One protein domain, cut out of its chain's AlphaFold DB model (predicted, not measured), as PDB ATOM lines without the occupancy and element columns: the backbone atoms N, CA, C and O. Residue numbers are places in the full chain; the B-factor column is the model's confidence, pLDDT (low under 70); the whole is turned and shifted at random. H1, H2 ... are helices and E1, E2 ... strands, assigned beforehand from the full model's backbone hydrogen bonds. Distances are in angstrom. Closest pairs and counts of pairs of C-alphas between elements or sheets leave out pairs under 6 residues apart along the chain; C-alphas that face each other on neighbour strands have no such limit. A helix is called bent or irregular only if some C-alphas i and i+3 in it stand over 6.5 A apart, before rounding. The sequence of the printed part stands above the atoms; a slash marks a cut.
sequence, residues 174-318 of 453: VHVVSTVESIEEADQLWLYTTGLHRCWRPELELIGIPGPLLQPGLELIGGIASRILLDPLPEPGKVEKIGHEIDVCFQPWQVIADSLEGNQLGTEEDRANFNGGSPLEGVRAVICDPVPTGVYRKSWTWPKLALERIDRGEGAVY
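AT A GLANCE: This is residues 174 to 318 of the 453 residues of the protein "DUF2314 domain-containing protein" of Phycisphaerae bacterium (UniProt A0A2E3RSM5). A strongly twisted sheet of six strands curls round the long helix H1, and the short helix H4 packs across H1 and beside E5. Over the sheet's opposite face is the small helix H2, with the small helix H3 farther out, close to H2. The printed part has 145 residues, with four named helices and six named strands in the order E1, E2, E3, H1, E4, E5, H2, H3, E6, H4; the sheet is mixed and runs E1, E2, E3, E6, E5, E4. The class is mixed, helices and strands, with 72 residues, under half, in named elements. The whole is compact, with a radius of gyration of the C-alphas of 14.3 A, and spans 39 by 35 by 35 A.

HOW THE PARTS SIT: E1, residues 174 to 177, E2, residues 189 to 194, and E3, residues 203 to 209, form a meander, each strand the antiparallel neighbour of the one before. N 175 and O 192 are 2.8 A apart, and N 191 and O 206 are 2.9 A apart, within hydrogen-bond range. H1, residues 211 to 230, is on the sheet; its closest C-alphas to E3 are those of Ile 221 and Leu 204, 6.9 A apart. E4, residues 240 to 244, and E5, residues 246 to 252, are a hairpin, with N 240 and O 248 2.8 A apart. E3, H1 and E4 form a split strand-helix-strand unit, two strands running the same way with others between them, and its crossover is left-handed. H2, residues 253 to 257, is on the opposite face from H1, at a height of 9.1 A over the sheet. H3, residues 268 to 272, is not on the sheet. E6, residues 284 to 288, is parallel to E3, with N 285 and O 203 2.8 A apart, and antiparallel to E5, with N 286 and O 251 2.8 A apart. H4, residues 304 to 311, is only just at the sheet's level, at 3.6 A. It touches residues 213 to 220 of H1 about perpendicular, at 84 degrees; the closest C-alphas, of Pro 216 and Leu 307, are 5.4 A apart. Every O i to N i+4 pair is within hydrogen-bond range in H2, H3 and H4, and 12 of 16 are in H1.

IN THESE COORDINATES: E1 begins at C-alpha 174, (8.806, 42.088, -20.223). H1 is 30.1 A long and irregular, with C-alphas 212 and 215 7.6 A apart, and has a kink of 25 degrees near residue 218. E5 is 20.2 A long, E3 17.4 A and E2 16.3 A. H4 ends at C-alpha 311, (-6.122, 34.783, -28.555).

THE WHOLE: The two C-alphas farthest apart, of Gly 276 and Glu 314, are 42.4 A apart. The printed part has no cut. The links E1 to E2, H3 to E6 and E6 to H4 are long. Residues 274 to 279 have pLDDT under 70; the mean of the printed part is 90.9.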
ATOM      1  N   VAL A 174       9.495  41.472 -19.087       95.50
ATOM      2  CA  VAL A 174       8.806  42.088 -20.223       95.50
ATOM      3  C   VAL A 174       8.215  43.415 -19.760       95.50
ATOM      4  O   VAL A 174       7.414  43.450 -18.825       95.50
ATOM      5  N   HIS A 175       8.612  44.495 -20.416       93.81
ATOM      6  CA  HIS A 175       8.051  45.830 -20.246       93.81
ATOM      7  C   HIS A 175       6.993  46.079 -21.310       93.81
ATOM      8  O   HIS A 175       7.096  45.565 -22.424       93.81
ATOM      9  N   VAL A 176       5.988  46.880 -20.964       94.88
ATOM     10  CA  VAL A 176       4.912  47.296 -21.868       94.88
ATOM     11  C   VAL A 176       4.918  48.815 -21.932       94.88
ATOM     12  O   VAL A 176       4.797  49.479 -20.906       94.88
ATOM     13  N   VAL A 177       5.046  49.361 -23.137       93.56
ATOM     14  CA  VAL A 177       4.979  50.799 -23.402       93.56
ATOM     15  C   VAL A 177       3.714  51.104 -24.196       93.56
ATOM     16  O   VAL A 177       3.418  50.444 -25.194       93.56
ATOM     17  N   SER A 178       2.989  52.123 -23.740       92.62
ATOM     18  CA  SER A 178       1.761  52.652 -24.335       92.62
ATOM     19  C   SER A 178       1.800  54.179 -24.298       92.62
ATOM     20  O   SER A 178       2.367  54.767 -23.378       92.62
ATOM     21  N   THR A 179       1.181  54.831 -25.282       88.06
ATOM     22  CA  THR A 179       0.961  56.290 -25.289       88.06
ATOM     23  C   THR A 179      -0.368  56.700 -24.653       88.06
ATOM     24  O   THR A 179      -0.624  57.893 -24.484       88.06
ATOM     25  N   VAL A 180      -1.216  55.728 -24.307       90.38
ATOM     26  CA  VAL A 180      -2.522  55.928 -23.667       90.38
ATOM     27  C   VAL A 180      -2.556  55.268 -22.291       90.38
ATOM     28  O   VAL A 180      -1.873  54.269 -22.060       90.38
ATOM     29  N   GLU A 181      -3.369  55.815 -21.385       86.50
ATOM     30  CA  GLU A 181      -3.499  55.310 -20.012       86.50
ATOM     31  C   GLU A 181      -4.192  53.938 -19.950       86.50
ATOM     32  O   GLU A 181      -3.743  53.063 -19.214       86.50
ATOM     33  N   SER A 182      -5.259  53.725 -20.733       90.88
ATOM     34  CA  SER A 182      -5.940  52.424 -20.818       90.88
ATOM     35  C   SER A 182      -5.289  51.572 -21.901       90.88
ATOM     36  O   SER A 182      -5.481  51.810 -23.094       90.88
ATOM     37  N   ILE A 183      -4.520  50.569 -21.482       90.19
ATOM     38  CA  ILE A 183      -3.769  49.686 -22.382       90.19
ATOM     39  C   ILE A 183      -4.699  48.936 -23.344       90.19
ATOM     40  O   ILE A 183      -4.345  48.724 -24.500       90.19
ATOM     41  N   GLU A 184      -5.904  48.577 -22.907       87.06
ATOM     42  CA  GLU A 184      -6.905  47.860 -23.702       87.06
ATOM     43  C   GLU A 184      -7.420  48.683 -24.892       87.06
ATOM     44  O   GLU A 184      -7.839  48.112 -25.898       87.06
ATOM     45  N   GLU A 185      -7.368  50.014 -24.792       91.06
ATOM     46  CA  GLU A 185      -7.775  50.951 -25.845       91.06
ATOM     47  C   GLU A 185      -6.603  51.368 -26.748       91.06
ATOM     48  O   GLU A 185      -6.793  52.130 -27.697       91.06
ATOM     49  N   ALA A 186      -5.384  50.896 -26.471       92.94
ATOM     50  CA  ALA A 186      -4.207  51.269 -27.239       92.94
ATOM     51  C   ALA A 186      -4.250  50.681 -28.657       92.94
ATOM     52  O   ALA A 186      -4.347  49.469 -28.847       92.94
ATOM     53  N   ASP A 187      -4.075  51.526 -29.672       93.00
ATOM     54  CA  ASP A 187      -3.925  51.067 -31.061       93.00
ATOM     55  C   ASP A 187      -2.563  50.399 -31.310       93.00
ATOM     56  O   ASP A 187      -2.408  49.598 -32.234       93.00
ATOM     57  N   GLN A 188      -1.566  50.746 -30.494       93.88
ATOM     58  CA  GLN A 188      -0.207  50.233 -30.577       93.88
ATOM     59  C   GLN A 188       0.424  50.137 -29.190       93.88
ATOM     60  O   GLN A 188       0.375  51.074 -28.394       93.88
ATOM     61  N   LEU A 189       1.075  49.012 -28.948       96.44
ATOM     62  CA  LEU A 189       1.926  48.756 -27.804       96.44
ATOM     63  C   LEU A 189       3.321  48.383 -28.293       96.44
ATOM     64  O   LEU A 189       3.492  47.796 -29.369       96.44
ATOM     65  N   TRP A 190       4.311  48.680 -27.461       96.38
ATOM     66  CA  TRP A 190       5.664  48.168 -27.605       96.38
ATOM     67  C   TRP A 190       6.009  47.325 -26.388       96.38
ATOM     68  O   TRP A 190       6.071  47.820 -25.264       96.38
ATOM     69  N   LEU A 191       6.200  46.032 -26.626       97.62
ATOM     70  CA  LEU A 191       6.664  45.083 -25.629       97.62
ATOM     71  C   LEU A 191       8.144  44.831 -25.862       97.62
ATOM     72  O   LEU A 191       8.555  44.608 -27.002       97.62
ATOM     73  N   TYR A 192       8.933  44.807 -24.795       96.62
ATOM     74  CA  TYR A 192      10.335  44.425 -24.895       96.62
ATOM     75  C   TYR A 192      10.845  43.748 -23.635       96.62
ATOM     76  O   TYR A 192      10.353  44.009 -22.540       96.62
ATOM     77  N   THR A 193      11.857  42.898 -23.781       96.62
ATOM     78  CA  THR A 193      12.532  42.287 -22.637       96.62
ATOM     79  C   THR A 193      13.713  43.126 -22.140       96.62
ATOM     80  O   THR A 193      14.281  43.946 -22.872       96.62
ATOM     81  N   THR A 194      14.058  42.904 -20.873       93.81
ATOM     82  CA  THR A 194      15.321  43.300 -20.230       93.81
ATOM     83  C   THR A 194      15.840  42.124 -19.408       93.81
ATOM     84  O   THR A 194      15.039  41.448 -18.760       93.81
ATOM     85  N   GLY A 195      17.150  41.874 -19.420       94.06
ATOM     86  CA  GLY A 195      17.809  40.812 -18.649       94.06
ATOM     87  C   GLY A 195      18.196  39.567 -19.459       94.06
ATOM     88  O   GLY A 195      18.825  38.658 -18.921       94.06
ATOM     89  N   LEU A 196      17.893  39.508 -20.758       95.19
ATOM     90  CA  LEU A 196      18.382  38.433 -21.627       95.19
ATOM     91  C   LEU A 196      19.846  38.651 -22.035       95.19
ATOM     92  O   LEU A 196      20.574  37.667 -22.195       95.19
ATOM     93  N   HIS A 197      20.323  39.901 -22.099       94.06
ATOM     94  CA  HIS A 197      21.736  40.202 -22.393       94.06
ATOM     95  C   HIS A 197      22.703  39.556 -21.402       94.06
ATOM     96  O   HIS A 197      23.693  38.953 -21.822       94.06
ATOM     97  N   ARG A 198      22.395  39.581 -20.096       93.44
ATOM     98  CA  ARG A 198      23.198  38.867 -19.083       93.44
ATOM     99  C   ARG A 198      23.219  37.352 -19.282       93.44
ATOM    100  O   ARG A 198      24.145  36.697 -18.828       93.44
ATOM    101  N   CYS A 199      22.236  36.799 -19.992       94.44
ATOM    102  CA  CYS A 199      22.148  35.379 -20.338       94.44
ATOM    103  C   CYS A 199      22.790  35.058 -21.698       94.44
ATOM    104  O   CYS A 199      22.591  33.967 -22.233       94.44
ATOM    105  N   TRP A 200      23.534  35.998 -22.295       93.31
ATOM    106  CA  TRP A 200      24.070  35.874 -23.651       93.31
ATOM    107  C   TRP A 200      22.982  35.632 -24.695       93.31
ATOM    108  O   TRP A 200      23.195  34.869 -25.645       93.31
ATOM    109  N   ARG A 201      21.811  36.258 -24.545       94.31
ATOM    110  CA  ARG A 201      20.732  36.222 -25.539       94.31
ATOM    111  C   ARG A 201      20.305  37.638 -25.928       94.31
ATOM    112  O   ARG A 201      20.360  38.528 -25.085       94.31
ATOM    113  N   PRO A 202      19.914  37.876 -27.193       95.25
ATOM    114  CA  PRO A 202      19.390  39.177 -27.591       95.25
ATOM    115  C   PRO A 202      18.111  39.485 -26.811       95.25
ATOM    116  O   PRO A 202      17.317  38.581 -26.542       95.25
ATOM    117  N   GLU A 203      17.881  40.760 -26.495       96.25
ATOM    118  CA  GLU A 203      16.565  41.167 -26.001       96.25
ATOM    119  C   GLU A 203      15.525  40.986 -27.111       96.25
ATOM    120  O   GLU A 203      15.824  41.127 -28.297       96.25
ATOM    121  N   LEU A 204      14.293  40.678 -26.734       98.06
ATOM    122  CA  LEU A 204      13.180  40.475 -27.646       98.06
ATOM    123  C   LEU A 204      12.270  41.694 -27.656       98.06
ATOM    124  O   LEU A 204      12.106  42.365 -26.636       98.06
ATOM    125  N   GLU A 205      11.628  41.943 -28.795       98.06
ATOM    126  CA  GLU A 205      10.634  43.005 -28.932       98.06
ATOM    127  C   GLU A 205       9.415  42.562 -29.750       98.06
ATOM    128  O   GLU A 205       9.528  41.803 -30.710       98.06
ATOM    129  N   LEU A 206       8.247  43.102 -29.407       98.00
ATOM    130  CA  LEU A 206       7.030  43.096 -30.217       98.00
ATOM    131  C   LEU A 206       6.562  44.544 -30.356       98.00
ATOM    132  O   LEU A 206       6.249  45.194 -29.359       98.00
ATOM    133  N   ILE A 207       6.520  45.057 -31.584       96.31
ATOM    134  CA  ILE A 207       6.239  46.473 -31.857       96.31
ATOM    135  C   ILE A 207       4.934  46.606 -32.643       96.31
ATOM    136  O   ILE A 207       4.751  45.961 -33.676       96.31
ATOM    137  N   GLY A 208       4.048  47.489 -32.182       94.62
ATOM    138  CA  GLY A 208       2.832  47.870 -32.899       94.62
ATOM    139  C   GLY A 208       1.664  46.903 -32.720       94.62
ATOM    140  O   GLY A 208       0.778  46.873 -33.574       94.62
ATOM    141  N   ILE A 209       1.656  46.106 -31.646       95.81
ATOM    142  CA  ILE A 209       0.527  45.215 -31.340       95.81
ATOM    143  C   ILE A 209      -0.640  46.027 -30.755       95.81
ATOM    144  O   ILE A 209      -0.390  46.946 -29.979       95.81
ATOM    145  N   PRO A 210      -1.905  45.717 -31.075       96.38
ATOM    146  CA  PRO A 210      -3.041  46.405 -30.472       96.38
ATOM    147  C   PRO A 210      -3.275  45.939 -29.026       96.38
ATOM    148  O   PRO A 210      -3.027  44.781 -28.686       96.38
ATOM    149  N   GLY A 211      -3.823  46.831 -28.203       96.19
ATOM    150  CA  GLY A 211      -4.144  46.647 -26.785       96.19
ATOM    151  C   GLY A 211      -4.839  45.332 -26.432       96.19
ATOM    152  O   GLY A 211      -4.345  44.605 -25.566       96.19
ATOM    153  N   PRO A 212      -5.923  44.950 -27.137       96.12
ATOM    154  CA  PRO A 212      -6.626  43.692 -26.888       96.12
ATOM    155  C   PRO A 212      -5.762  42.432 -27.053       96.12
ATOM    156  O   PRO A 212      -6.090  41.396 -26.490       96.12
ATOM    157  N   LEU A 213      -4.647  42.513 -27.790       96.94
ATOM    158  CA  LEU A 213      -3.712  41.404 -27.996       96.94
ATOM    159  C   LEU A 213      -2.506  41.446 -27.044       96.94
ATOM    160  O   LEU A 213      -1.532  40.724 -27.270       96.94
ATOM    161  N   LEU A 214      -2.553  42.243 -25.966       96.19
ATOM    162  CA  LEU A 214      -1.481  42.289 -24.969       96.19
ATOM    163  C   LEU A 214      -1.180  40.899 -24.392       96.19
ATOM    164  O   LEU A 214      -0.022  40.493 -24.376       96.19
ATOM    165  N   GLN A 215      -2.195  40.171 -23.916       94.62
ATOM    166  CA  GLN A 215      -1.984  38.867 -23.270       94.62
ATOM    167  C   GLN A 215      -1.377  37.830 -24.237       94.62
ATOM    168  O   GLN A 215      -0.334  37.269 -23.896       94.62
ATOM    169  N   PRO A 216      -1.904  37.651 -25.470       96.31
ATOM    170  CA  PRO A 216      -1.225  36.869 -26.506       96.31
ATOM    171  C   PRO A 216       0.217  37.315 -26.780       96.31
ATOM    172  O   PRO A 216       1.100  36.483 -26.986       96.31
ATOM    173  N   GLY A 217       0.474  38.628 -26.780       97.62
ATOM    174  CA  GLY A 217       1.810  39.191 -26.971       97.62
ATOM    175  C   GLY A 217       2.781  38.818 -25.850       97.62
ATOM    176  O   GLY A 217       3.905  38.407 -26.136       97.62
ATOM    177  N   LEU A 218       2.341  38.908 -24.589       96.44
ATOM    178  CA  LEU A 218       3.109  38.502 -23.408       96.44
ATOM    179  C   LEU A 218       3.406  36.995 -23.412       96.44
ATOM    180  O   LEU A 218       4.532  36.598 -23.112       96.44
ATOM    181  N   GLU A 219       2.432  36.163 -23.796       94.94
ATOM    182  CA  GLU A 219       2.625  34.715 -23.940       94.94
ATOM    183  C   GLU A 219       3.671  34.393 -25.015       94.94
ATOM    184  O   GLU A 219       4.601  33.621 -24.767       94.94
ATOM    185  N   LEU A 220       3.563  35.024 -26.190       97.56
ATOM    186  CA  LEU A 220       4.491  34.802 -27.296       97.56
ATOM    187  C   LEU A 220       5.923  35.209 -26.935       97.56
ATOM    188  O   LEU A 220       6.845  34.410 -27.097       97.56
ATOM    189  N   ILE A 221       6.122  36.434 -26.439       97.81
ATOM    190  CA  ILE A 221       7.467  36.933 -26.121       97.81
ATOM    191  C   ILE A 221       8.086  36.182 -24.939       97.81
ATOM    192  O   ILE A 221       9.267  35.854 -24.994       97.81
ATOM    193  N   GLY A 222       7.301  35.841 -23.910       95.06
ATOM    194  CA  GLY A 222       7.775  35.069 -22.760       95.06
ATOM    195  C   GLY A 222       8.164  33.637 -23.129       95.06
ATOM    196  O   GLY A 222       9.214  33.151 -22.708       95.06
ATOM    197  N   GLY A 223       7.365  32.971 -23.970       93.94
ATOM    198  CA  GLY A 223       7.686  31.628 -24.452       93.94
ATOM    199  C   GLY A 223       8.926  31.599 -25.350       93.94
ATOM    200  O   GLY A 223       9.768  30.710 -25.205       93.94
ATOM    201  N   ILE A 224       9.098  32.601 -26.221       96.69
ATOM    202  CA  ILE A 224      10.326  32.747 -27.016       96.69
ATOM    203  C   ILE A 224      11.522  33.055 -26.106       96.69
ATOM    204  O   ILE A 224      12.564  32.436 -26.289       96.69
ATOM    205  N   ALA A 225      11.387  33.942 -25.113       95.88
ATOM    206  CA  ALA A 225      12.461  34.272 -24.173       95.88
ATOM    207  C   ALA A 225      12.993  33.023 -23.452       95.88
ATOM    208  O   ALA A 225      14.196  32.776 -23.460       95.88
ATOM    209  N   SER A 226      12.092  32.183 -22.932       92.81
ATOM    210  CA  SER A 226      12.442  30.886 -22.336       92.81
ATOM    211  C   SER A 226      13.155  29.967 -23.335       92.81
ATOM    212  O   SER A 226      14.212  29.408 -23.039       92.81
ATOM    213  N   ARG A 227      12.622  29.836 -24.560       92.62
ATOM    214  CA  ARG A 227      13.207  28.982 -25.606       92.62
ATOM    215  C   ARG A 227      14.616  29.417 -25.982       92.62
ATOM    216  O   ARG A 227      15.487  28.558 -26.122       92.62
ATOM    217  N   ILE A 228      14.851  30.723 -26.132       93.69
ATOM    218  CA  ILE A 228      16.153  31.184 -26.609       93.69
ATOM    219  C   ILE A 228      17.263  30.953 -25.596       93.69
ATOM    220  O   ILE A 228      18.412  30.876 -26.002       93.69
ATOM    221  N   LEU A 229      16.960  30.767 -24.307       91.69
ATOM    222  CA  LEU A 229      17.968  30.359 -23.323       91.69
ATOM    223  C   LEU A 229      18.636  29.028 -23.697       91.69
ATOM    224  O   LEU A 229      19.817  28.848 -23.407       91.69
ATOM    225  N   LEU A 230      17.929  28.137 -24.393       88.00
ATOM    226  CA  LEU A 230      18.451  26.838 -24.823       88.00
ATOM    227  C   LEU A 230      18.935  26.855 -26.274       88.00
ATOM    228  O   LEU A 230      20.023  26.361 -26.566       88.00
ATOM    229  N   ASP A 231      18.142  27.447 -27.167       88.19
ATOM    230  CA  ASP A 231      18.380  27.419 -28.609       88.19
ATOM    231  C   ASP A 231      18.661  28.832 -29.149       88.19
ATOM    232  O   ASP A 231      17.876  29.747 -28.908       88.19
ATOM    233  N   PRO A 232      19.740  29.061 -29.918       88.25
ATOM    234  CA  PRO A 232      19.981  30.372 -30.513       88.25
ATOM    235  C   PRO A 232      18.875  30.747 -31.511       88.25
ATOM    236  O   PRO A 232      18.255  29.884 -32.138       88.25
ATOM    237  N   LEU A 233      18.666  32.053 -31.703       93.81
ATOM    238  CA  LEU A 233      17.743  32.543 -32.724       93.81
ATOM    239  C   LEU A 233      18.197  32.129 -34.137       93.81
ATOM    240  O   LEU A 233      19.398  32.068 -34.416       93.81
ATOM    241  N   PRO A 234      17.250  31.875 -35.056       94.44
ATOM    242  CA  PRO A 234      17.568  31.632 -36.458       94.44
ATOM    243  C   PRO A 234      18.122  32.900 -37.125       94.44
ATOM    244  O   PRO A 234      17.945  34.007 -36.625       94.44
ATOM    245  N   GLU A 235      18.731  32.760 -38.304       93.88
ATOM    246  CA  GLU A 235      19.125  33.907 -39.136       93.88
ATOM    247  C   GLU A 235      17.952  34.889 -39.365       93.88
ATOM    248  O   GLU A 235      16.805  34.444 -39.520       93.88
ATOM    249  N   PRO A 236      18.204  36.212 -39.441       95.06
ATOM    250  CA  PRO A 236      17.154  37.199 -39.668       95.06
ATOM    251  C   PRO A 236      16.238  36.885 -40.849       95.06
ATOM    252  O   PRO A 236      16.678  36.554 -41.950       95.06
ATOM    253  N   GLY A 237      14.934  37.041 -40.636       93.44
ATOM    254  CA  GLY A 237      13.900  36.817 -41.647       93.44
ATOM    255  C   GLY A 237      13.645  35.355 -42.001       93.44
ATOM    256  O   GLY A 237      12.735  35.087 -42.787       93.44
ATOM    257  N   LYS A 238      14.391  34.402 -41.431       95.38
ATOM    258  CA  LYS A 238      14.043  32.988 -41.524       95.38
ATOM    259  C   LYS A 238      12.800  32.725 -40.675       95.38
ATOM    260  O   LYS A 238      12.731  33.126 -39.515       95.38
ATOM    261  N   VAL A 239      11.825  32.047 -41.276       96.75
ATOM    262  CA  VAL A 239      10.609  31.623 -40.580       96.75
ATOM    263  C   VAL A 239      10.953  30.495 -39.617       96.75
ATOM    264  O   VAL A 239      11.592  29.516 -40.009       96.75
ATOM    265  N   GLU A 240      10.504  30.640 -38.379       95.69
ATOM    266  CA  GLU A 240      10.684  29.682 -37.300       95.69
ATOM    267  C   GLU A 240       9.323  29.301 -36.725       95.69
ATOM    268  O   GLU A 240       8.479  30.158 -36.448       95.69
ATOM    269  N   LYS A 241       9.135  27.995 -36.524       94.88
ATOM    270  CA  LYS A 241       7.947  27.453 -35.877       94.88
ATOM    271  C   LYS A 241       8.163  27.428 -34.369       94.88
ATOM    272  O   LYS A 241       8.926  26.609 -33.861       94.88
ATOM    273  N   ILE A 242       7.468  28.309 -33.660       93.62
ATOM    274  CA  ILE A 242       7.600  28.492 -32.207       93.62
ATOM    275  C   ILE A 242       6.564  27.661 -31.433       93.62
ATOM    276  O   ILE A 242       6.710  27.424 -30.234       93.62
ATOM    277  N   GLY A 243       5.526  27.174 -32.115       91.31
ATOM    278  CA  GLY A 243       4.438  26.458 -31.465       91.31
ATOM    279  C   GLY A 243       3.489  25.739 -32.418       91.31
ATOM    280  O   GLY A 243       3.735  25.628 -33.625       91.31
ATOM    281  N   HIS A 244       2.379  25.240 -31.876       90.44
ATOM    282  CA  HIS A 244       1.289  24.684 -32.673       90.44
ATOM    283  C   HIS A 244       0.607  25.811 -33.448       90.44
ATOM    284  O   HIS A 244       0.031  26.701 -32.835       90.44
ATOM    285  N   GLU A 245       0.681  25.777 -34.783       92.81
ATOM    286  CA  GLU A 245       0.129  26.821 -35.662       92.81
ATOM    287  C   GLU A 245       0.701  28.237 -35.410       92.81
ATOM    288  O   GLU A 245       0.102  29.231 -35.822       92.81
ATOM    289  N   ILE A 246       1.883  28.337 -34.788       96.69
ATOM    290  CA  ILE A 246       2.584  29.600 -34.517       96.69
ATOM    291  C   ILE A 246       3.906  29.637 -35.287       96.69
ATOM    292  O   ILE A 246       4.881  28.991 -34.895       96.69
ATOM    293  N   ASP A 247       3.927  30.438 -36.349       96.88
ATOM    294  CA  ASP A 247       5.116  30.748 -37.141       96.88
ATOM    295  C   ASP A 247       5.435  32.244 -37.014       96.88
ATOM    296  O   ASP A 247       4.544  33.090 -37.123       96.88
ATOM    297  N   VAL A 248       6.709  32.572 -36.807       97.88
ATOM    298  CA  VAL A 248       7.211  33.956 -36.736       97.88
ATOM    299  C   VAL A 248       8.536  34.068 -37.483       97.88
ATOM    300  O   VAL A 248       9.111  33.069 -37.914       97.88
ATOM    301  N   CYS A 249       9.055  35.281 -37.621       97.31
ATOM    302  CA  CYS A 249      10.461  35.494 -37.943       97.31
ATOM    303  C   CYS A 249      11.056  36.586 -37.048       97.31
ATOM    304  O   CYS A 249      10.333  37.270 -36.323       97.31
ATOM    305  N   PHE A 250      12.375  36.750 -37.102       98.00
ATOM    306  CA  PHE A 250      13.103  37.712 -36.279       98.00
ATOM    307  C   PHE A 250      13.854  38.703 -37.157       98.00
ATOM    308  O   PHE A 250      14.447  38.312 -38.163       98.00
ATOM    309  N   GLN A 251      13.844  39.978 -36.783       96.75
ATOM    310  CA  GLN A 251      14.610  41.030 -37.451       96.75
ATOM    311  C   GLN A 251      15.406  41.847 -36.432       96.75
ATOM    312  O   GLN A 251      14.888  42.107 -35.345       96.75
ATOM    313  N   PRO A 252      16.638  42.280 -36.751       96.00
ATOM    314  CA  PRO A 252      17.340  43.267 -35.944       96.00
ATOM    315  C   PRO A 252      16.500  44.537 -35.812       96.00
ATOM    316  O   PRO A 252      15.875  44.973 -36.785       96.00
ATOM    317  N   TRP A 253      16.484  45.141 -34.626       94.50
ATOM    318  CA  TRP A 253      15.624  46.297 -34.356       94.50
ATOM    319  C   TRP A 253      15.875  47.475 -35.303       94.50
ATOM    320  O   TRP A 253      14.923  48.164 -35.661       94.50
ATOM    321  N   GLN A 254      17.108  47.658 -35.783       92.75
ATOM    322  CA  GLN A 254      17.476  48.714 -36.731       92.75
ATOM    323  C   GLN A 254      16.693  48.592 -38.047       92.75
ATOM    324  O   GLN A 254      16.187  49.579 -38.570       92.75
ATOM    325  N   VAL A 255      16.504  47.361 -38.542       92.75
ATOM    326  CA  VAL A 255      15.730  47.090 -39.767       92.75
ATOM    327  C   VAL A 255      14.272  47.524 -39.603       92.75
ATOM    328  O   VAL A 255      13.640  47.969 -40.563       92.75
ATOM    329  N   ILE A 256      13.732  47.379 -38.391       93.56
ATOM    330  CA  ILE A 256      12.356  47.759 -38.076       93.56
ATOM    331  C   ILE A 256      12.250  49.265 -37.880       93.56
ATOM    332  O   ILE A 256      11.409  49.881 -38.533       93.56
ATOM    333  N   ALA A 257      13.121  49.854 -37.058       91.06
ATOM    334  CA  ALA A 257      13.138  51.281 -36.750       91.06
ATOM    335  C   ALA A 257      13.242  52.148 -38.013       91.06
ATOM    336  O   ALA A 257      12.491  53.111 -38.145       91.06
ATOM    337  N   ASP A 258      14.046  51.732 -38.998       88.38
ATOM    338  CA  ASP A 258      14.151  52.377 -40.314       88.38
ATOM    339  C   ASP A 258      12.804  52.516 -41.048       88.38
ATOM    340  O   ASP A 258      12.640  53.371 -41.930       88.38
ATOM    341  N   SER A 259      11.865  51.610 -40.769       86.69
ATOM    342  CA  SER A 259      10.555  51.533 -41.419       86.69
ATOM    343  C   SER A 259       9.419  52.163 -40.614       86.69
ATOM    344  O   SER A 259       8.328  52.296 -41.168       86.69
ATOM    345  N   LEU A 260       9.669  52.555 -39.361       88.62
ATOM    346  CA  LEU A 260       8.674  53.182 -38.494       88.62
ATOM    347  C   LEU A 260       8.507  54.673 -38.822       88.62
ATOM    348  O   LEU A 260       9.466  55.384 -39.129       88.62
ATOM    349  N   GLU A 261       7.270  55.155 -38.748       82.88
ATOM    350  CA  GLU A 261       6.924  56.575 -38.841       82.88
ATOM    351  C   GLU A 261       6.955  57.242 -37.454       82.88
ATOM    352  O   GLU A 261       6.816  56.584 -36.427       82.88
ATOM    353  N   GLY A 262       7.107  58.572 -37.400       74.81
ATOM    354  CA  GLY A 262       7.382  59.300 -36.147       74.81
ATOM    355  C   GLY A 262       6.265  59.320 -35.091       74.81
ATOM    356  O   GLY A 262       6.466  59.868 -34.016       74.81
ATOM    357  N   ASN A 263       5.080  58.778 -35.373       81.31
ATOM    358  CA  ASN A 263       4.015  58.581 -34.381       81.31
ATOM    359  C   ASN A 263       3.927  57.131 -33.873       81.31
ATOM    360  O   ASN A 263       3.027  56.821 -33.088       81.31
ATOM    361  N   GLN A 264       4.791  56.240 -34.361       89.06
ATOM    362  CA  GLN A 264       4.851  54.853 -33.926       89.06
ATOM    363  C   GLN A 264       5.810  54.695 -32.748       89.06
ATOM    364  O   GLN A 264       6.751  55.468 -32.607       89.06
ATOM    365  N   LEU A 265       5.570  53.687 -31.913       91.88
ATOM    366  CA  LEU A 265       6.463  53.329 -30.809       91.88
ATOM    367  C   LEU A 265       7.672  52.514 -31.290       91.88
ATOM    368  O   LEU A 265       7.561  51.716 -32.220       91.88
ATOM    369  N   GLY A 266       8.799  52.640 -30.589       89.50
ATOM    370  CA  GLY A 266      10.005  51.832 -30.805       89.50
ATOM    371  C   GLY A 266      10.957  52.396 -31.862       89.50
ATOM    372  O   GLY A 266      11.830  51.666 -32.350       89.50
ATOM    373  N   THR A 267      10.790  53.675 -32.210       91.50
ATOM    374  CA  THR A 267      11.660  54.429 -33.124       91.50
ATOM    375  C   THR A 267      13.062  54.630 -32.538       91.50
ATOM    376  O   THR A 267      13.303  54.387 -31.355       91.50
ATOM    377  N   GLU A 268      14.013  55.094 -33.355       89.88
ATOM    378  CA  GLU A 268      15.336  55.501 -32.855       89.88
ATOM    379  C   GLU A 268      15.240  56.608 -31.794       89.88
ATOM    380  O   GLU A 268      15.990  56.592 -30.821       89.88
ATOM    381  N   GLU A 269      14.290  57.538 -31.940       88.12
ATOM    382  CA  GLU A 269      14.069  58.624 -30.979       88.12
ATOM    383  C   GLU A 269      13.553  58.095 -29.632       88.12
ATOM    384  O   GLU A 269      14.071  58.485 -28.585       88.12
ATOM    385  N   ASP A 270      12.599  57.156 -29.643       88.25
ATOM    386  CA  ASP A 270      12.105  56.514 -28.414       88.25
ATOM    387  C   ASP A 270      13.231  55.806 -27.652       88.25
ATOM    388  O   ASP A 270      13.271  55.820 -26.420       88.25
ATOM    389  N   ARG A 271      14.167  55.196 -28.390       87.94
ATOM    390  CA  ARG A 271      15.322  54.495 -27.822       87.94
ATOM    391  C   ARG A 271      16.325  55.483 -27.249       87.94
ATOM    392  O   ARG A 271      16.699  55.326 -26.093       87.94
ATOM    393  N   ALA A 272      16.709  56.513 -27.999       84.19
ATOM    394  CA  ALA A 272      17.703  57.495 -27.565       84.19
ATOM    395  C   ALA A 272      17.246  58.315 -26.344       84.19
ATOM    396  O   ALA A 272      18.066  58.725 -25.522       84.19
ATOM    397  N   ASN A 273      15.936  58.543 -26.202       74.69
ATOM    398  CA  ASN A 273      15.359  59.313 -25.099       74.69
ATOM    399  C   ASN A 273      15.281  58.542 -23.766       74.69
ATOM    400  O   ASN A 273      14.877  59.114 -22.750       74.69
ATOM    401  N   PHE A 274      15.696  57.272 -23.727       66.50
ATOM    402  CA  PHE A 274      15.892  56.548 -22.472       66.50
ATOM    403  C   PHE A 274      17.169  57.066 -21.779       66.50
ATOM    404  O   PHE A 274      18.289  56.834 -22.233       66.50
ATOM    405  N   ASN A 275      17.004  57.833 -20.696       43.28
ATOM    406  CA  ASN A 275      18.104  58.482 -19.970       43.28
ATOM    407  C   ASN A 275      19.191  57.481 -19.521       43.28
ATOM    408  O   ASN A 275      18.872  56.461 -18.919       43.28
ATOM    409  N   GLY A 276      20.473  57.837 -19.712       43.06
ATOM    410  CA  GLY A 276      21.620  57.121 -19.122       43.06
ATOM    411  C   GLY A 276      22.470  56.263 -20.070       43.06
ATOM    412  O   GLY A 276      23.327  55.530 -19.590       43.06
ATOM    413  N   GLY A 277      22.286  56.385 -21.391       51.53
ATOM    414  CA  GLY A 277      22.802  55.417 -22.364       51.53
ATOM    415  C   GLY A 277      21.776  54.300 -22.486       51.53
ATOM    416  O   GLY A 277      21.523  53.579 -21.527       51.53
ATOM    417  N   SER A 278      21.082  54.239 -23.619       59.78
ATOM    418  CA  SER A 278      19.833  53.495 -23.670       59.78
ATOM    419  C   SER A 278      20.083  51.983 -23.705       59.78
ATOM    420  O   SER A 278      20.666  51.497 -24.679       59.78
ATOM    421  N   PRO A 279      19.577  51.196 -22.732       68.88
ATOM    422  CA  PRO A 279      19.611  49.729 -22.814       68.88
ATOM    423  C   PRO A 279      18.853  49.204 -24.051       68.88
ATOM    424  O   PRO A 279      18.970  48.040 -24.429       68.88
ATOM    425  N   LEU A 280      18.087  50.074 -24.717       83.62
ATOM    426  CA  LEU A 280      17.261  49.774 -25.878       83.62
ATOM    427  C   LEU A 280      18.019  49.858 -27.219       83.62
ATOM    428  O   LEU A 280      17.435  49.536 -28.257       83.62
ATOM    429  N   GLU A 281      19.296  50.259 -27.202       83.94
ATOM    430  CA  GLU A 281      20.173  50.342 -28.385       83.94
ATOM    431  C   GLU A 281      21.046  49.091 -28.597       83.94
ATOM    432  O   GLU A 281      21.691  48.958 -29.638       83.94
ATOM    433  N   GLY A 282      21.060  48.160 -27.636       87.94
ATOM    434  CA  GLY A 282      21.855  46.932 -27.704       87.94
ATOM    435  C   GLY A 282      21.391  45.927 -28.772       87.94
ATOM    436  O   GLY A 282      20.648  46.241 -29.703       87.94
ATOM    437  N   VAL A 283      21.831  44.671 -28.645       93.31
ATOM    438  CA  VAL A 283      21.437  43.593 -29.568       93.31
ATOM    439  C   VAL A 283      19.996  43.165 -29.278       93.31
ATOM    440  O   VAL A 283      19.730  42.573 -28.231       93.31
ATOM    441  N   ARG A 284      19.055  43.454 -30.184       95.25
ATOM    442  CA  ARG A 284      17.625  43.159 -29.978       95.25
ATOM    443  C   ARG A 284      16.989  42.565 -31.228       95.25
ATOM    444  O   ARG A 284      17.254  43.024 -32.342       95.25
ATOM    445  N   ALA A 285      16.155  41.554 -31.027       97.69
ATOM    446  CA  ALA A 285      15.425  40.847 -32.064       97.69
ATOM    447  C   ALA A 285      13.929  41.168 -31.968       97.69
ATOM    448  O   ALA A 285      13.251  40.815 -31.004       97.69
ATOM    449  N   VAL A 286      13.401  41.816 -33.001       98.12
ATOM    450  CA  VAL A 286      11.973  42.104 -33.125       98.12
ATOM    451  C   VAL A 286      11.273  40.888 -33.718       98.12
ATOM    452  O   VAL A 286      11.627  40.417 -34.804       98.12
ATOM    453  N   ILE A 287      10.265  40.390 -33.011       98.50
ATOM    454  CA  ILE A 287       9.405  39.291 -33.437       98.50
ATOM    455  C   ILE A 287       8.418  39.845 -34.469       98.50
ATOM    456  O   ILE A 287       7.630  40.747 -34.181       98.50
ATOM    457  N   CYS A 288       8.463  39.301 -35.681       98.00
ATOM    458  CA  CYS A 288       7.722  39.803 -36.830       98.00
ATOM    459  C   CYS A 288       6.861  38.713 -37.474       98.00
ATOM    460  O   CYS A 288       7.112  37.513 -37.323       98.00
ATOM    461  N   ASP A 289       5.871  39.145 -38.252       96.62
ATOM    462  CA  ASP A 289       5.136  38.282 -39.170       96.62
ATOM    463  C   ASP A 289       6.104  37.562 -40.128       96.62
ATOM    464  O   ASP A 289       7.070  38.179 -40.594       96.62
ATOM    465  N   PRO A 290       5.878  36.271 -40.444       95.25
ATOM    466  CA  PRO A 290       6.708  35.524 -41.387       95.25
ATOM    467  C   PRO A 290       6.851  36.176 -42.767       95.25
ATOM    468  O   PRO A 290       7.843  35.933 -43.457       95.25
ATOM    469  N   VAL A 291       5.861  36.967 -43.200       92.12
ATOM    470  CA  VAL A 291       5.842  37.577 -44.531       92.12
ATOM    471  C   VAL A 291       5.837  39.105 -44.416       92.12
ATOM    472  O   VAL A 291       4.854  39.687 -43.959       92.12
ATOM    473  N   PRO A 292       6.883  39.801 -44.903       91.19
ATOM    474  CA  PRO A 292       6.888  41.255 -44.907       91.19
ATOM    475  C   PRO A 292       5.860  41.803 -45.902       91.19
ATOM    476  O   PRO A 292       5.614  41.230 -46.968       91.19
ATOM    477  N   THR A 293       5.311  42.969 -45.587       87.00
ATOM    478  CA  THR A 293       4.419  43.725 -46.467       87.00
ATOM    479  C   THR A 293       5.208  44.673 -47.383       87.00
ATOM    480  O   THR A 293       6.388  44.942 -47.163       87.00
ATOM    481  N   GLY A 294       4.556  45.190 -48.431       81.69
ATOM    482  CA  GLY A 294       5.136  46.179 -49.350       81.69
ATOM    483  C   GLY A 294       5.886  45.582 -50.553       81.69
ATOM    484  O   GLY A 294       6.681  44.655 -50.440       81.69
ATOM    485  N   VAL A 295       5.621  46.131 -51.747       71.81
ATOM    486  CA  VAL A 295       6.187  45.638 -53.025       71.81
ATOM    487  C   VAL A 295       7.577  46.220 -53.313       71.81
ATOM    488  O   VAL A 295       8.427  45.539 -53.877       71.81
ATOM    489  N   TYR A 296       7.803  47.485 -52.943       71.31
ATOM    490  CA  TYR A 296       9.034  48.227 -53.260       71.31
ATOM    491  C   TYR A 296       9.987  48.345 -52.069       71.31
ATOM    492  O   TYR A 296      11.200  48.261 -52.240       71.31
ATOM    493  N   ARG A 297       9.435  48.516 -50.864       76.56
ATOM    494  CA  ARG A 297      10.156  48.491 -49.593       76.56
ATOM    495  C   ARG A 297       9.474  47.451 -48.719       76.56
ATOM    496  O   ARG A 297       8.266  47.545 -48.517       76.56
ATOM    497  N   LYS A 298      10.239  46.463 -48.260       81.56
ATOM    498  CA  LYS A 298       9.746  45.475 -47.299       81.56
ATOM    499  C   LYS A 298       9.521  46.180 -45.965       81.56
ATOM    500  O   LYS A 298      10.439  46.824 -45.466       81.56
ATOM    501  N   SER A 299       8.316  46.062 -45.428       87.62
ATOM    502  CA  SER A 299       7.948  46.507 -44.088       87.62
ATOM    503  C   SER A 299       7.512  45.286 -43.294       87.62
ATOM    504  O   SER A 299       6.577  44.576 -43.671       87.62
ATOM    505  N   TRP A 300       8.255  45.010 -42.233       92.00
ATOM    506  CA  TRP A 300       7.946  43.942 -41.300       92.00
ATOM    507  C   TRP A 300       6.957  44.466 -40.266       92.00
ATOM    508  O   TRP A 300       7.110  45.572 -39.753       92.00
ATOM    509  N   THR A 301       5.934  43.673 -39.980       93.50
ATOM    510  CA  THR A 301       4.894  43.998 -39.003       93.50
ATOM    511  C   THR A 301       4.924  42.974 -37.879       93.50
ATOM    512  O   THR A 301       5.524  41.910 -38.026       93.50
ATOM    513  N   TRP A 302       4.241  43.255 -36.775       95.44
ATOM    514  CA  TRP A 302       3.994  42.267 -35.726       95.44
ATOM    515  C   TRP A 302       3.289  41.007 -36.278       95.44
ATOM    516  O   TRP A 302       2.584  41.095 -37.293       95.44
ATOM    517  N   PRO A 303       3.466  39.831 -35.641       97.19
ATOM    518  CA  PRO A 303       3.004  38.544 -36.160       97.19
ATOM    519  C   PRO A 303       1.496  38.358 -35.956       97.19
ATOM    520  O   PRO A 303       1.040  37.683 -35.030       97.19
ATOM    521  N   LYS A 304       0.704  38.971 -36.838       96.12
ATOM    522  CA  LYS A 304      -0.743  39.101 -36.656       96.12
ATOM    523  C   LYS A 304      -1.471  37.777 -36.534       96.12
ATOM    524  O   LYS A 304      -2.235  37.581 -35.593       96.12
ATOM    525  N   LEU A 305      -1.217  36.866 -37.468       95.62
ATOM    526  CA  LEU A 305      -1.888  35.570 -37.470       95.62
ATOM    527  C   LEU A 305      -1.522  34.735 -36.234       95.62
ATOM    528  O   LEU A 305      -2.379  34.033 -35.709       95.62
ATOM    529  N   ALA A 306      -0.279  34.833 -35.753       97.00
ATOM    530  CA  ALA A 306       0.159  34.136 -34.548       97.00
ATOM    531  C   ALA A 306      -0.595  34.632 -33.307       97.00
ATOM    532  O   ALA A 306      -1.166  33.822 -32.582       97.00
ATOM    533  N   LEU A 307      -0.651  35.952 -33.091       97.31
ATOM    534  CA  LEU A 307      -1.338  36.512 -31.922       97.31
ATOM    535  C   LEU A 307      -2.848  36.256 -31.959       97.31
ATOM    536  O   LEU A 307      -3.416  35.895 -30.936       97.31
ATOM    537  N   GLU A 308      -3.493  36.364 -33.126       95.94
ATOM    538  CA  GLU A 308      -4.922  36.040 -33.265       95.94
ATOM    539  C   GLU A 308      -5.222  34.559 -32.983       95.94
ATOM    540  O   GLU A 308      -6.288  34.237 -32.462       95.94
ATOM    541  N   ARG A 309      -4.304  33.647 -33.326       95.62
ATOM    542  CA  ARG A 309      -4.457  32.214 -33.036       95.62
ATOM    543  C   ARG A 309      -4.308  31.914 -31.551       95.62
ATOM    544  O   ARG A 309      -5.096  31.128 -31.034       95.62
ATOM    545  N   ILE A 310      -3.344  32.540 -30.876       94.69
ATOM    546  CA  ILE A 310      -3.189  32.425 -29.417       94.69
ATOM    547  C   ILE A 310      -4.452  32.955 -28.723       94.69
ATOM    548  O   ILE A 310      -5.046  32.249 -27.917       94.69
ATOM    549  N   ASP A 311      -4.921  34.143 -29.113       93.75
ATOM    550  CA  ASP A 311      -6.122  34.783 -28.555       93.75
ATOM    551  C   ASP A 311      -7.381  33.905 -28.663       93.75
ATOM    552  O   ASP A 311      -8.170  33.791 -27.728       93.75
ATOM    553  N   ARG A 312      -7.552  33.216 -29.799       91.81
ATOM    554  CA  ARG A 312      -8.691  32.316 -30.040       91.81
ATOM    555  C   ARG A 312      -8.504  30.905 -29.477       91.81
ATOM    556  O   ARG A 312      -9.404  30.082 -29.633       91.81
ATOM    557  N   GLY A 313      -7.355  30.600 -28.871       87.25
ATOM    558  CA  GLY A 313      -7.009  29.247 -28.429       87.25
ATOM    559  C   GLY A 313      -6.805  28.249 -29.578       87.25
ATOM    560  O   GLY A 313      -6.910  27.044 -29.374       87.25
ATOM    561  N   GLU A 314      -6.536  28.733 -30.792       90.88
ATOM    562  CA  GLU A 314      -6.256  27.932 -31.994       90.88
ATOM    563  C   GLU A 314      -4.751  27.671 -32.189       90.88
ATOM    564  O   GLU A 314      -4.355  26.890 -33.056       90.88
ATOM    565  N   GLY A 315      -3.901  28.334 -31.405       90.62
ATOM    566  CA  GLY A 315      -2.456  28.150 -31.408       90.62
ATOM    567  C   GLY A 315      -1.881  28.208 -29.998       90.62
ATOM    568  O   GLY A 315      -2.476  28.795 -29.100       90.62
ATOM    569  N   ALA A 316      -0.726  27.576 -29.809       90.31
ATOM    570  CA  ALA A 316      -0.062  27.502 -28.511       90.31
ATOM    571  C   ALA A 316       1.453  27.552 -28.677       90.31
ATOM    572  O   ALA A 316       2.001  26.903 -29.572       90.31
ATOM    573  N   VAL A 317       2.126  28.284 -27.794       92.19
ATOM    574  CA  VAL A 317       3.588  28.398 -27.774       92.19
ATOM    575  C   VAL A 317       4.201  27.170 -27.101       92.19
ATOM    576  O   VAL A 317       3.732  26.721 -26.053       92.19
ATOM    577  N   TYR A 318       5.258  26.606 -27.689       90.38
ATOM    578  CA  TYR A 318       5.987  25.521 -27.040       90.38
ATOM    579  C   TYR A 318       6.843  26.055 -25.895       90.38
ATOM    580  O   TYR A 318       7.607  27.002 -26.058       90.38
TER     581      TYR A 318